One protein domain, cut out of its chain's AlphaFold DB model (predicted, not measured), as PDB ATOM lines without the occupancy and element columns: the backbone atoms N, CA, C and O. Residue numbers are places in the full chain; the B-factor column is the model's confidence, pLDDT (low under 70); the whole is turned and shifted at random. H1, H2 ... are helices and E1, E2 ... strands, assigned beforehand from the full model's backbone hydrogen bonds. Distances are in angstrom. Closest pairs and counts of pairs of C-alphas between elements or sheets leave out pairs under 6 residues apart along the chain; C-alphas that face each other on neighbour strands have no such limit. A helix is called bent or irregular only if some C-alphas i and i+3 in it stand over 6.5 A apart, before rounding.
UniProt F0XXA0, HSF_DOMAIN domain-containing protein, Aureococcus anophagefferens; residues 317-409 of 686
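What this domain is: This is residues 317 to 409 of the 686 residues of the protein "HSF_DOMAIN domain-containing protein" of Aureococcus anophagefferens (UniProt F0XXA0). A small body with a long helical arm: in the body, a three-stranded sheet of E1, E3 and E2 has H2 packed over one face and H1 set crosswise at the first end of H2, while H4 runs out of the body and sticks out with its residues 391 to 409. A second part sticks out too, the loop of residues 369 to 379, of which 377 to 379 belong to the short helix H3. The printed part has 93 residues, with four named helices and three named strands in the order E1, H1, H2, E2, E3, H3, H4; the class is mostly helix, and the sheet, in the order E1, E3, E2, is antiparallel throughout. The whole is elongated and only just loose, close to extended, with a radius of gyration of the C-alphas of 18.1 A and spans of 56 by 31 by 29 A.

How they stand to each other: The edge strand E1, residues 317 to 319, is the antiparallel neighbour of the inner strand E3, residues 362 to 366, at 167 degrees, with N 317 and O 364 at 3.0 A and N 362 and O 319 at 2.9 A, within hydrogen-bond range. H1, residues 322 to 332, is not on the sheet. It touches H2, residues 338 to 347, about perpendicular at 77 degrees; their closest C-alphas are those of Glu 326 and Tyr 338, 5.5 A apart. H2 is on the sheet at a height of 9.7 A and runs along the strands, at 24 degrees to the edge strand E2, residues 350 to 352, on the local plane. It lies over E2, with 5 of its 10 C-alphas, and only just not over E3, with 2. E2 and E3 form a hairpin, antiparallel at 145 degrees, with N 351 and O 365 at 2.8 A, within hydrogen-bond range. The pairing is staggered: E3 pairs with E1 over residues 362 to 364 and with E2 over residues 364 to 366. E1, H1 with H2, and E2 make a split strand-helix-strand unit, two strands running the same way with E3 between them in the sheet, and its crossover is right-handed. H3, residues 377 to 381, touches no helix and is apart from H2. H4, residues 387 to 409, is close to H2 but not clearly touching it, about perpendicular at 77 degrees; the closest C-alphas, of Asn 347 and Leu 387, are 6.3 A apart. In H2 and H3 every O i to N i+4 pair is within hydrogen-bond range; H4 has 18 of 19, and H1 has 3 of 7 beside 6 of 8 O i to N i+3 pairs.

Where its parts are: E1 begins at C-alpha 317, at (45.965, -30.314, -43.302), and is 6.3 A long. H1 is 14.9 A long and only just irregular: C-alphas 327 and 330 are 7.0 A apart. H2 is 14.1 A long and begins at C-alpha 338, at (58.799, -35.672, -42.853). E2 measures 6.8 A and E3 13.2 A; H3 measures 6.7 A. H4, the longest helix, measures 33.6 A and ends at C-alpha 409, at (49.407, -79.440, -54.563).

The domain as a whole: The C-alphas farthest apart, of Thr 331 and Ala 409, are 55.9 A apart. Without the stretches that stand free, 63 residues span 31 by 30 by 20 A. The printed part has no cut and no long link; the links E2 to E3, of 9 residues, and E3 to H3, of 10, are short but not tight. The mean pLDDT of the printed part is 83.5, and residue 356, residues 369 to 374 and residues 387 to 393 are under 70.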
ATOM      1  N   ILE A 317      44.698 -30.790 -43.843       91.62
ATOM      2  CA  ILE A 317      45.965 -30.314 -43.302       91.62
ATOM      3  C   ILE A 317      46.793 -29.820 -44.485       91.62
ATOM      4  O   ILE A 317      47.271 -30.615 -45.301       91.62
ATOM      5  N   ILE A 318      46.937 -28.500 -44.597       93.19
ATOM      6  CA  ILE A 318      47.800 -27.859 -45.586       93.19
ATOM      7  C   ILE A 318      49.169 -27.655 -44.947       93.19
ATOM      8  O   ILE A 318      49.307 -26.945 -43.955       93.19
ATOM      9  N   ILE A 319      50.192 -28.278 -45.526       94.69
ATOM     10  CA  ILE A 319      51.585 -28.096 -45.122       94.69
ATOM     11  C   ILE A 319      52.275 -27.319 -46.250       94.69
ATOM     12  O   ILE A 319      52.526 -27.928 -47.300       94.69
ATOM     13  N   PRO A 320      52.546 -26.009 -46.061       93.56
ATOM     14  CA  PRO A 320      53.100 -25.137 -47.099       93.56
ATOM     15  C   PRO A 320      54.470 -25.611 -47.579       93.56
ATOM     16  O   PRO A 320      54.642 -25.855 -48.764       93.56
ATOM     17  N   ASP A 321      55.399 -25.856 -46.651       94.81
ATOM     18  CA  ASP A 321      56.754 -26.298 -46.977       94.81
ATOM     19  C   ASP A 321      57.177 -27.510 -46.128       94.81
ATOM     20  O   ASP A 321      57.533 -27.371 -44.953       94.81
ATOM     21  N   PRO A 322      57.208 -28.724 -46.716       95.25
ATOM     22  CA  PRO A 322      57.622 -29.942 -46.023       95.25
ATOM     23  C   PRO A 322      59.022 -29.835 -45.414       95.25
ATOM     24  O   PRO A 322      59.246 -30.318 -44.312       95.25
ATOM     25  N   LYS A 323      59.953 -29.162 -46.104       96.19
ATOM     26  CA  LYS A 323      61.350 -29.009 -45.664       96.19
ATOM     27  C   LYS A 323      61.501 -28.090 -44.453       96.19
ATOM     28  O   LYS A 323      62.389 -28.295 -43.631       96.19
ATOM     29  N   GLU A 324      60.669 -27.057 -44.348       96.25
ATOM     30  CA  GLU A 324      60.665 -26.200 -43.161       96.25
ATOM     31  C   GLU A 324      60.035 -26.916 -41.973       96.25
ATOM     32  O   GLU A 324      60.515 -26.783 -40.845       96.25
ATOM     33  N   LEU A 325      59.002 -27.722 -42.236       96.19
ATOM     34  CA  LEU A 325      58.397 -28.566 -41.220       96.19
ATOM     35  C   LEU A 325      59.404 -29.590 -40.679       96.19
ATOM     36  O   LEU A 325      59.474 -29.735 -39.465       96.19
ATOM     37  N   GLU A 326      60.236 -30.221 -41.521       97.19
ATOM     38  CA  GLU A 326      61.299 -31.150 -41.076       97.19
ATOM     39  C   GLU A 326      62.210 -30.547 -40.006       97.19
ATOM     40  O   GLU A 326      62.504 -31.197 -39.009       97.19
ATOM     41  N   LYS A 327      62.580 -29.271 -40.143       97.94
ATOM     42  CA  LYS A 327      63.415 -28.579 -39.149       97.94
ATOM     43  C   LYS A 327      62.698 -28.351 -37.815       97.94
ATOM     44  O   LYS A 327      63.354 -28.226 -36.788       97.94
ATOM     45  N   LYS A 328      61.364 -28.274 -37.829       97.56
ATOM     46  CA  LYS A 328      60.517 -28.056 -36.645       97.56
ATOM     47  C   LYS A 328      60.026 -29.366 -36.021       97.56
ATOM     48  O   LYS A 328      59.615 -29.352 -34.864       97.56
ATOM     49  N   LEU A 329      60.068 -30.489 -36.748       97.44
ATOM     50  CA  LEU A 329      59.598 -31.789 -36.259       97.44
ATOM     51  C   LEU A 329      60.284 -32.241 -34.956       97.44
ATOM     52  O   LEU A 329      59.539 -32.656 -34.071       97.44
ATOM     53  N   PRO A 330      61.612 -32.089 -34.757       98.06
ATOM     54  CA  PRO A 330      62.277 -32.490 -33.511       98.06
ATOM     55  C   PRO A 330      61.751 -31.795 -32.247       98.06
ATOM     56  O   PRO A 330      61.895 -32.324 -31.148       98.06
ATOM     57  N   THR A 331      61.129 -30.620 -32.391       98.12
ATOM     58  CA  THR A 331      60.525 -29.874 -31.277       98.12
ATOM     59  C   THR A 331      59.255 -30.553 -30.753       98.12
ATOM     60  O   THR A 331      58.945 -30.436 -29.571       98.12
ATOM     61  N   TYR A 332      58.523 -31.267 -31.616       97.00
ATOM     62  CA  TYR A 332      57.218 -31.865 -31.296       97.00
ATOM     63  C   TYR A 332      57.228 -33.400 -31.317       97.00
ATOM     64  O   TYR A 332      56.431 -34.043 -30.637       97.00
ATOM     65  N   PHE A 333      58.127 -34.001 -32.091       97.19
ATOM     66  CA  PHE A 333      58.236 -35.436 -32.309       97.19
ATOM     67  C   PHE A 333      59.678 -35.899 -32.105       97.19
ATOM     68  O   PHE A 333      60.632 -35.167 -32.335       97.19
ATOM     69  N   ARG A 334      59.863 -37.172 -31.743       97.56
ATOM     70  CA  ARG A 334      61.199 -37.787 -31.587       97.56
ATOM     71  C   ARG A 334      61.858 -38.165 -32.925       97.56
ATOM     72  O   ARG A 334      62.710 -39.047 -32.959       97.56
ATOM     73  N   HIS A 335      61.417 -37.575 -34.034       97.56
ATOM     74  CA  HIS A 335      61.939 -37.810 -35.380       97.56
ATOM     75  C   HIS A 335      62.034 -36.480 -36.133       97.56
ATOM     76  O   HIS A 335      61.263 -35.561 -35.879       97.56
ATOM     77  N   GLU A 336      63.001 -36.380 -37.042       97.94
ATOM     78  CA  GLU A 336      63.246 -35.173 -37.852       97.94
ATOM     79  C   GLU A 336      62.692 -35.289 -39.282       97.94
ATOM     80  O   GLU A 336      62.544 -34.301 -39.996       97.94
ATOM     81  N   HIS A 337      62.369 -36.508 -39.720       97.94
ATOM     82  CA  HIS A 337      62.020 -36.777 -41.110       97.94
ATOM     83  C   HIS A 337      60.524 -36.621 -41.377       97.94
ATOM     84  O   HIS A 337      59.685 -37.299 -40.772       97.94
ATOM     85  N   TYR A 338      60.180 -35.860 -42.415       96.88
ATOM     86  CA  TYR A 338      58.799 -35.672 -42.853       96.88
ATOM     87  C   TYR A 338      58.146 -36.982 -43.294       96.88
ATOM     88  O   TYR A 338      56.942 -37.170 -43.136       96.88
ATOM     89  N   SER A 339      58.934 -37.933 -43.798       96.06
ATOM     90  CA  SER A 339      58.432 -39.257 -44.176       96.06
ATOM     91  C   SER A 339      57.822 -40.027 -42.994       96.06
ATOM     92  O   SER A 339      56.823 -40.727 -43.175       96.06
ATOM     93  N   SER A 340      58.366 -39.871 -41.782       97.19
ATOM     94  CA  SER A 340      57.816 -40.468 -40.559       97.19
ATOM     95  C   SER A 340      56.500 -39.805 -40.171       97.19
ATOM     96  O   SER A 340      55.521 -40.501 -39.900       97.19
ATOM     97  N   PHE A 341      56.437 -38.474 -40.240       97.25
ATOM     98  CA  PHE A 341      55.207 -37.712 -40.028       97.25
ATOM     99  C   PHE A 341      54.112 -38.089 -41.045       97.25
ATOM    100  O   PHE A 341      52.978 -38.387 -40.676       97.25
ATOM    101  N   GLN A 342      54.464 -38.208 -42.325       96.06
ATOM    102  CA  GLN A 342      53.549 -38.651 -43.375       96.06
ATOM    103  C   GLN A 342      53.013 -40.070 -43.119       96.06
ATOM    104  O   GLN A 342      51.835 -40.337 -43.357       96.06
ATOM    105  N   ARG A 343      53.842 -40.999 -42.622       95.62
ATOM    106  CA  ARG A 343      53.377 -42.343 -42.229       95.62
ATOM    107  C   ARG A 343      52.380 -42.283 -41.077       95.62
ATOM    108  O   ARG A 343      51.404 -43.025 -41.109       95.62
ATOM    109  N   GLN A 344      52.598 -41.405 -40.098       95.56
ATOM    110  CA  GLN A 344      51.648 -41.188 -39.005       95.56
ATOM    111  C   GLN A 344      50.312 -40.671 -39.546       95.56
ATOM    112  O   GLN A 344      49.281 -41.273 -39.268       95.56
ATOM    113  N   LEU A 345      50.325 -39.658 -40.418       95.50
ATOM    114  CA  LEU A 345      49.115 -39.164 -41.089       95.50
ATOM    115  C   LEU A 345      48.378 -40.278 -41.851       95.50
ATOM    116  O   LEU A 345      47.172 -40.463 -41.674       95.50
ATOM    117  N   ASN A 346      49.105 -41.081 -42.631       94.44
ATOM    118  CA  ASN A 346      48.532 -42.225 -43.340       94.44
ATOM    119  C   ASN A 346      47.911 -43.251 -42.376       94.44
ATOM    120  O   ASN A 346      46.848 -43.804 -42.666       94.44
ATOM    121  N   ASN A 347      48.536 -43.479 -41.215       94.06
ATOM    122  CA  ASN A 347      47.993 -44.347 -40.174       94.06
ATOM    123  C   ASN A 347      46.699 -43.790 -39.573       94.06
ATOM    124  O   ASN A 347      45.869 -44.587 -39.174       94.06
ATOM    125  N   PHE A 348      46.460 -42.479 -39.561       92.50
ATOM    126  CA  PHE A 348      45.176 -41.893 -39.138       92.50
ATOM    127  C   PHE A 348      44.152 -41.753 -40.286       92.50
ATOM    128  O   PHE A 348      43.051 -41.232 -40.104       92.50
ATOM    129  N   GLY A 349      44.474 -42.270 -41.477       92.56
ATOM    130  CA  GLY A 349      43.583 -42.266 -42.640       92.56
ATOM    131  C   GLY A 349      43.623 -40.980 -43.471       92.56
ATOM    132  O   GLY A 349      42.782 -40.805 -44.360       92.56
ATOM    133  N   TYR A 350      44.594 -40.105 -43.221       94.12
ATOM    134  CA  TYR A 350      44.889 -38.984 -44.104       94.12
ATOM    135  C   TYR A 350      45.601 -39.485 -45.354       94.12
ATOM    136  O   TYR A 350      46.431 -40.387 -45.301       94.12
ATOM    137  N   ASN A 351      45.270 -38.902 -46.497       93.50
ATOM    138  CA  ASN A 351      45.890 -39.215 -47.770       93.50
ATOM    139  C   ASN A 351      46.347 -37.927 -48.430       93.50
ATOM    140  O   ASN A 351      45.638 -36.922 -48.440       93.50
ATOM    141  N   LYS A 352      47.550 -37.969 -48.994       94.56
ATOM    142  CA  LYS A 352      48.101 -36.838 -49.726       94.56
ATOM    143  C   LYS A 352      47.289 -36.631 -51.005       94.56
ATOM    144  O   LYS A 352      47.211 -37.525 -51.851       94.56
ATOM    145  N   LEU A 353      46.697 -35.455 -51.163       91.81
ATOM    146  CA  LEU A 353      46.008 -35.072 -52.384       91.81
ATOM    147  C   LEU A 353      47.067 -34.778 -53.452       91.81
ATOM    148  O   LEU A 353      47.762 -33.769 -53.405       91.81
ATOM    149  N   HIS A 354      47.210 -35.668 -54.434       80.12
ATOM    150  CA  HIS A 354      48.231 -35.575 -55.489       80.12
ATOM    151  C   HIS A 354      47.998 -34.449 -56.521       80.12
ATOM    152  O   HIS A 354      48.590 -34.478 -57.597       80.12
ATOM    153  N   LYS A 355      47.121 -33.483 -56.232       71.94
ATOM    154  CA  LYS A 355      46.652 -32.472 -57.192       71.94
ATOM    155  C   LYS A 355      46.851 -31.026 -56.731       71.94
ATOM    156  O   LYS A 355      46.267 -30.135 -57.338       71.94
ATOM    157  N   SER A 356      47.645 -30.762 -55.692       67.31
ATOM    158  CA  SER A 356      48.041 -29.376 -55.430       67.31
ATOM    159  C   SER A 356      48.891 -28.878 -56.601       67.31
ATOM    160  O   SER A 356      49.877 -29.500 -56.987       67.31
ATOM    161  N   SER A 357      48.456 -27.774 -57.209       70.94
ATOM    162  CA  SER A 357      49.125 -27.130 -58.347       70.94
ATOM    163  C   SER A 357      50.567 -26.714 -58.010       70.94
ATOM    164  O   SER A 357      51.416 -26.642 -58.896       70.94
ATOM    165  N   SER A 358      50.878 -26.505 -56.722       78.38
ATOM    166  CA  SER A 358      52.241 -26.231 -56.279       78.38
ATOM    167  C   SER A 358      52.956 -27.512 -55.814       78.38
ATOM    168  O   SER A 358      52.439 -28.252 -54.974       78.38
ATOM    169  N   PRO A 359      54.178 -27.781 -56.312       76.69
ATOM    170  CA  PRO A 359      54.994 -28.905 -55.850       76.69
ATOM    171  C   PRO A 359      55.498 -28.725 -54.408       76.69
ATOM    172  O   PRO A 359      55.991 -29.682 -53.812       76.69
ATOM    173  N   GLN A 360      55.397 -27.508 -53.867       84.31
ATOM    174  CA  GLN A 360      55.823 -27.163 -52.513       84.31
ATOM    175  C   GLN A 360      54.748 -27.526 -51.488       84.31
ATOM    176  O   GLN A 360      55.053 -28.210 -50.512       84.31
ATOM    177  N   ASN A 361      53.475 -27.231 -51.770       90.50
ATOM    178  CA  ASN A 361      52.417 -27.437 -50.790       90.50
ATOM    179  C   ASN A 361      51.928 -28.881 -50.834       90.50
ATOM    180  O   ASN A 361      51.491 -29.403 -51.865       90.50
ATOM    181  N   SER A 362      51.939 -29.523 -49.675       92.94
ATOM    182  CA  SER A 362      51.355 -30.846 -49.493       92.94
ATOM    183  C   SER A 362      50.034 -30.727 -48.748       92.94
ATOM    184  O   SER A 362      50.000 -30.325 -47.589       92.94
ATOM    185  N   VAL A 363      48.944 -31.066 -49.435       93.44
ATOM    186  CA  VAL A 363      47.592 -31.068 -48.867       93.44
ATOM    187  C   VAL A 363      47.226 -32.499 -48.496       93.44
ATOM    188  O   VAL A 363      47.312 -33.400 -49.336       93.44
ATOM    189  N   TYR A 364      46.829 -32.721 -47.247       93.69
ATOM    190  CA  TYR A 364      46.354 -34.014 -46.761       93.69
ATOM    191  C   TYR A 364      44.861 -33.957 -46.493       93.69
ATOM    192  O   TYR A 364      44.400 -33.120 -45.725       93.69
ATOM    193  N   VAL A 365      44.134 -34.892 -47.097       91.38
ATOM    194  CA  VAL A 365      42.680 -35.028 -46.985       91.38
ATOM    195  C   VAL A 365      42.368 -36.367 -46.334       91.38
ATOM    196  O   VAL A 365      42.923 -37.405 -46.714       91.38
ATOM    197  N   ARG A 366      41.485 -36.378 -45.341       88.81
ATOM    198  CA  ARG A 366      41.037 -37.614 -44.695       88.81
ATOM    199  C   ARG A 366      39.969 -38.290 -45.558       88.81
ATOM    200  O   ARG A 366      38.975 -37.676 -45.907       88.81
ATOM    201  N   ILE A 367      40.161 -39.564 -45.913       79.38
ATOM    202  CA  ILE A 367      39.309 -40.266 -46.909       79.38
ATOM    203  C   ILE A 367      37.906 -40.645 -46.380       79.38
ATOM    204  O   ILE A 367      37.086 -41.176 -47.126       79.38
ATOM    205  N   LYS A 368      37.586 -40.407 -45.104       70.62
ATOM    206  CA  LYS A 368      36.329 -40.880 -44.510       70.62
ATOM    207  C   LYS A 368      35.404 -39.739 -44.091       70.62
ATOM    208  O   LYS A 368      35.690 -39.084 -43.097       70.62
ATOM    209  N   GLY A 369      34.266 -39.661 -44.783       56.53
ATOM    210  CA  GLY A 369      33.042 -38.986 -44.350       56.53
ATOM    211  C   GLY A 369      32.871 -37.598 -44.954       56.53
ATOM    212  O   GLY A 369      33.573 -36.677 -44.565       56.53
ATOM    213  N   ASP A 370      31.895 -37.452 -45.853       49.62
ATOM    214  CA  ASP A 370      31.474 -36.196 -46.508       49.62
ATOM    215  C   ASP A 370      30.936 -35.115 -45.537       49.62
ATOM    216  O   ASP A 370      30.432 -34.091 -45.980       49.62
ATOM    217  N   GLN A 371      31.018 -35.314 -44.218       52.72
ATOM    218  CA  GLN A 371      30.475 -34.393 -43.205       52.72
ATOM    219  C   GLN A 371      31.466 -34.108 -42.075       52.72
ATOM    220  O   GLN A 371      31.089 -33.867 -40.935       52.72
ATOM    221  N   LEU A 372      32.760 -34.175 -42.377       54.81
ATOM    222  CA  LEU A 372      33.815 -33.975 -41.393       54.81
ATOM    223  C   LEU A 372      34.211 -32.499 -41.241       54.81
ATOM    224  O   LEU A 372      35.393 -32.207 -41.050       54.81
ATOM    225  N   THR A 373      33.261 -31.577 -41.417       59.84
ATOM    226  CA  THR A 373      33.568 -30.147 -41.358       59.84
ATOM    227  C   THR A 373      33.701 -29.609 -39.933       59.84
ATOM    228  O   THR A 373      34.313 -28.570 -39.725       59.84
ATOM    229  N   ASP A 374      33.202 -30.366 -38.951       66.25
ATOM    230  CA  ASP A 374      33.100 -29.938 -37.556       66.25
ATOM    231  C   ASP A 374      33.480 -31.073 -36.588       66.25
ATOM    232  O   ASP A 374      32.738 -31.357 -35.650       66.25
ATOM    233  N   MET A 375      34.603 -31.777 -36.814       72.31
ATOM    234  CA  MET A 375      35.071 -32.704 -35.769       72.31
ATOM    235  C   MET A 375      35.427 -31.901 -34.524       72.31
ATOM    236  O   MET A 375      36.285 -31.012 -34.571       72.31
ATOM    237  N   ASP A 376      34.823 -32.271 -33.402       81.00
ATOM    238  CA  ASP A 376      35.206 -31.757 -32.095       81.00
ATOM    239  C   ASP A 376      36.701 -32.087 -31.860       81.00
ATOM    240  O   ASP A 376      37.153 -33.194 -32.193       81.00
ATOM    241  N   PRO A 377      37.517 -31.176 -31.293       78.50
ATOM    242  CA  PRO A 377      38.862 -31.491 -30.805       78.50
ATOM    243  C   PRO A 377      38.954 -32.803 -30.012       78.50
ATOM    244  O   PRO A 377      39.980 -33.486 -30.049       78.50
ATOM    245  N   VAL A 378      37.880 -33.187 -29.320       80.62
ATOM    246  CA  VAL A 378      37.780 -34.468 -28.613       80.62
ATOM    247  C   VAL A 378      37.722 -35.656 -29.580       80.62
ATOM    248  O   VAL A 378      38.381 -36.669 -29.350       80.62
ATOM    249  N   GLU A 379      37.012 -35.547 -30.700       81.75
ATOM    250  CA  GLU A 379      36.941 -36.603 -31.715       81.75
ATOM    251  C   GLU A 379      38.270 -36.771 -32.468       81.75
ATOM    252  O   GLU A 379      38.624 -37.884 -32.868       81.75
ATOM    253  N   LEU A 380      39.065 -35.698 -32.589       82.00
ATOM    254  CA  LEU A 380      40.447 -35.777 -33.077       82.00
ATOM    255  C   LEU A 380      41.339 -36.632 -32.160       82.00
ATOM    256  O   LEU A 380      42.225 -37.336 -32.650       82.00
ATOM    257  N   LEU A 381      41.091 -36.626 -30.847       82.25
ATOM    258  CA  LEU A 381      41.795 -37.491 -29.889       82.25
ATOM    259  C   LEU A 381      41.309 -38.945 -29.948       82.25
ATOM    260  O   LEU A 381      42.071 -39.863 -29.648       82.25
ATOM    261  N   GLN A 382      40.068 -39.172 -30.378       83.31
ATOM    262  CA  GLN A 382      39.489 -40.511 -30.530       83.31
ATOM    263  C   GLN A 382      39.911 -41.213 -31.827       83.31
ATOM    264  O   GLN A 382      39.523 -42.361 -32.072       83.31
ATOM    265  N   LEU A 383      40.718 -40.564 -32.673       84.88
ATOM    266  CA  LEU A 383      41.189 -41.170 -33.910       84.88
ATOM    267  C   LEU A 383      42.069 -42.381 -33.621       84.88
ATOM    268  O   LEU A 383      43.255 -42.269 -33.331       84.88
ATOM    269  N   ARG A 384      41.492 -43.577 -33.767       85.56
ATOM    270  CA  ARG A 384      42.259 -44.817 -33.686       85.56
ATOM    271  C   ARG A 384      43.175 -44.950 -34.907       85.56
ATOM    272  O   ARG A 384      42.724 -44.744 -36.042       85.56
ATOM    273  N   PRO A 385      44.440 -45.362 -34.716       86.19
ATOM    274  CA  PRO A 385      45.299 -45.747 -35.821       86.19
ATOM    275  C   PRO A 385      44.633 -46.835 -36.678       86.19
ATOM    276  O   PRO A 385      44.235 -47.888 -36.190       86.19
ATOM    277  N   VAL A 386      44.585 -46.634 -37.992       79.81
ATOM    278  CA  VAL A 386      44.055 -47.546 -39.028       79.81
ATOM    279  C   VAL A 386      44.934 -48.808 -39.197       79.81
ATOM    280  O   VAL A 386      44.809 -49.553 -40.173       79.81
ATOM    281  N   LEU A 387      45.819 -49.092 -38.237       64.31
ATOM    282  CA  LEU A 387      46.725 -50.241 -38.223       64.31
ATOM    283  C   LEU A 387      45.970 -51.571 -38.374       64.31
ATOM    284  O   LEU A 387      46.419 -52.440 -39.132       64.31
ATOM    285  N   GLU A 388      44.774 -51.684 -37.793       59.66
ATOM    286  CA  GLU A 388      43.962 -52.907 -37.827       59.66
ATOM    287  C   GLU A 388      43.498 -53.305 -39.235       59.66
ATOM    288  O   GLU A 388      43.437 -54.488 -39.575       59.66
ATOM    289  N   ARG A 389      43.252 -52.345 -40.140       57.66
ATOM    290  CA  ARG A 389      42.826 -52.699 -41.509       57.66
ATOM    291  C   ARG A 389      43.946 -53.338 -42.319       57.66
ATOM    292  O   ARG A 389      43.666 -54.112 -43.238       57.66
ATOM    293  N   SER A 390      45.202 -53.010 -42.026       57.25
ATOM    294  CA  SER A 390      46.337 -53.508 -42.803       57.25
ATOM    295  C   SER A 390      46.652 -54.969 -42.478       57.25
ATOM    296  O   SER A 390      46.873 -55.761 -43.400       57.25
ATOM    297  N   THR A 391      46.581 -55.354 -41.202       63.22
ATOM    298  CA  THR A 391      46.838 -56.720 -40.730       63.22
ATOM    299  C   THR A 391      45.736 -57.666 -41.193       63.22
ATOM    300  O   THR A 391      46.040 -58.704 -41.780       63.22
ATOM    301  N   LEU A 392      44.466 -57.253 -41.109       64.69
ATOM    302  CA  LEU A 392      43.319 -57.998 -41.645       64.69
ATOM    303  C   LEU A 392      43.417 -58.206 -43.165       64.69
ATOM    304  O   LEU A 392      43.197 -59.311 -43.675       64.69
ATOM    305  N   ARG A 393      43.804 -57.172 -43.927       68.81
ATOM    306  CA  ARG A 393      44.013 -57.309 -45.381       68.81
ATOM    307  C   ARG A 393      45.226 -58.177 -45.710       68.81
ATOM    308  O   ARG A 393      45.160 -58.939 -46.677       68.81
ATOM    309  N   ARG A 394      46.308 -58.103 -44.926       72.94
ATOM    310  CA  ARG A 394      47.507 -58.939 -45.093       72.94
ATOM    311  C   ARG A 394      47.195 -60.407 -44.802       72.94
ATOM    312  O   ARG A 394      47.500 -61.238 -45.654       72.94
ATOM    313  N   ALA A 395      46.481 -60.704 -43.717       74.44
ATOM    314  CA  ALA A 395      46.004 -62.045 -43.367       74.44
ATOM    315  C   ALA A 395      45.079 -62.637 -44.446       74.44
ATOM    316  O   ALA A 395      45.210 -63.793 -44.851       74.44
ATOM    317  N   LYS A 396      44.182 -61.826 -45.022       76.69
ATOM    318  CA  LYS A 396      43.332 -62.265 -46.143       76.69
ATOM    319  C   LYS A 396      44.143 -62.550 -47.414       76.69
ATOM    320  O   LYS A 396      43.791 -63.439 -48.195       76.69
ATOM    321  N   ARG A 397      45.240 -61.817 -47.640       77.81
ATOM    322  CA  ARG A 397      46.127 -62.009 -48.799       77.81
ATOM    323  C   ARG A 397      47.009 -63.250 -48.652       77.81
ATOM    324  O   ARG A 397      47.234 -63.927 -49.654       77.81
ATOM    325  N   THR A 398      47.469 -63.569 -47.442       79.19
ATOM    326  CA  THR A 398      48.223 -64.803 -47.171       79.19
ATOM    327  C   THR A 398      47.329 -66.036 -47.276       79.19
ATOM    328  O   THR A 398      47.727 -66.975 -47.958       79.19
ATOM    329  N   ARG A 399      46.084 -65.994 -46.771       75.31
ATOM    330  CA  ARG A 399      45.087 -67.068 -46.973       75.31
ATOM    331  C   ARG A 399      44.837 -67.366 -48.454       75.31
ATOM    332  O   ARG A 399      45.044 -68.487 -48.899       75.31
ATOM    333  N   ARG A 400      44.563 -66.337 -49.268       77.12
ATOM    334  CA  ARG A 400      44.387 -66.505 -50.727       77.12
ATOM    335  C   ARG A 400      45.624 -67.056 -51.447       77.12
ATOM    336  O   ARG A 400      45.489 -67.677 -52.501       77.12
ATOM    337  N   LYS A 401      46.830 -66.794 -50.932       82.62
ATOM    338  CA  LYS A 401      48.078 -67.341 -51.490       82.62
ATOM    339  C   LYS A 401      48.282 -68.801 -51.060       82.62
ATOM    340  O   LYS A 401      48.710 -69.599 -51.892       82.62
ATOM    341  N   GLY A 402      47.912 -69.145 -49.825       80.00
ATOM    342  CA  GLY A 402      47.865 -70.511 -49.299       80.00
ATOM    343  C   GLY A 402      46.891 -71.396 -50.073       80.00
ATOM    344  O   GLY A 402      47.308 -72.423 -50.595       80.00
ATOM    345  N   ASP A 403      45.655 -70.941 -50.291       78.81
ATOM    346  CA  ASP A 403      44.626 -71.697 -51.026       78.81
ATOM    347  C   ASP A 403      45.030 -71.978 -52.479       78.81
ATOM    348  O   ASP A 403      44.778 -73.056 -53.019       78.81
ATOM    349  N   LYS A 404      45.715 -71.023 -53.125       80.31
ATOM    350  CA  LYS A 404      46.274 -71.228 -54.471       80.31
ATOM    351  C   LYS A 404      47.407 -72.255 -54.477       80.31
ATOM    352  O   LYS A 404      47.515 -73.016 -55.436       80.31
ATOM    353  N   LYS A 405      48.247 -72.287 -53.437       82.44
ATOM    354  CA  LYS A 405      49.329 -73.275 -53.299       82.44
ATOM    355  C   LYS A 405      48.763 -74.665 -52.976       82.44
ATOM    356  O   LYS A 405      49.175 -75.627 -53.611       82.44
ATOM    357  N   ALA A 406      47.766 -74.749 -52.095       75.25
ATOM    358  CA  ALA A 406      47.078 -75.985 -51.722       75.25
ATOM    359  C   ALA A 406      46.303 -76.597 -52.900       75.25
ATOM    360  O   ALA A 406      46.464 -77.779 -53.180       75.25
ATOM    361  N   LYS A 407      45.567 -75.793 -53.685       76.88
ATOM    362  CA  LYS A 407      44.929 -76.277 -54.927       76.88
ATOM    363  C   LYS A 407      45.937 -76.770 -55.966       76.88
ATOM    364  O   LYS A 407      45.627 -77.683 -56.724       76.88
ATOM    365  N   LYS A 408      47.138 -76.181 -56.011       78.00
ATOM    366  CA  LYS A 408      48.209 -76.630 -56.912       78.00
ATOM    367  C   LYS A 408      48.848 -77.945 -56.445       78.00
ATOM    368  O   LYS A 408      49.245 -78.730 -57.297       78.00
ATOM    369  N   ALA A 409      48.923 -78.184 -55.135       74.88
ATOM    370  CA  ALA A 409      49.407 -79.440 -54.563       74.88
ATOM    371  C   ALA A 409      48.371 -80.570 -54.695       74.88
ATOM    372  O   ALA A 409      48.695 -81.618 -55.228       74.88
TER     373      ALA A 409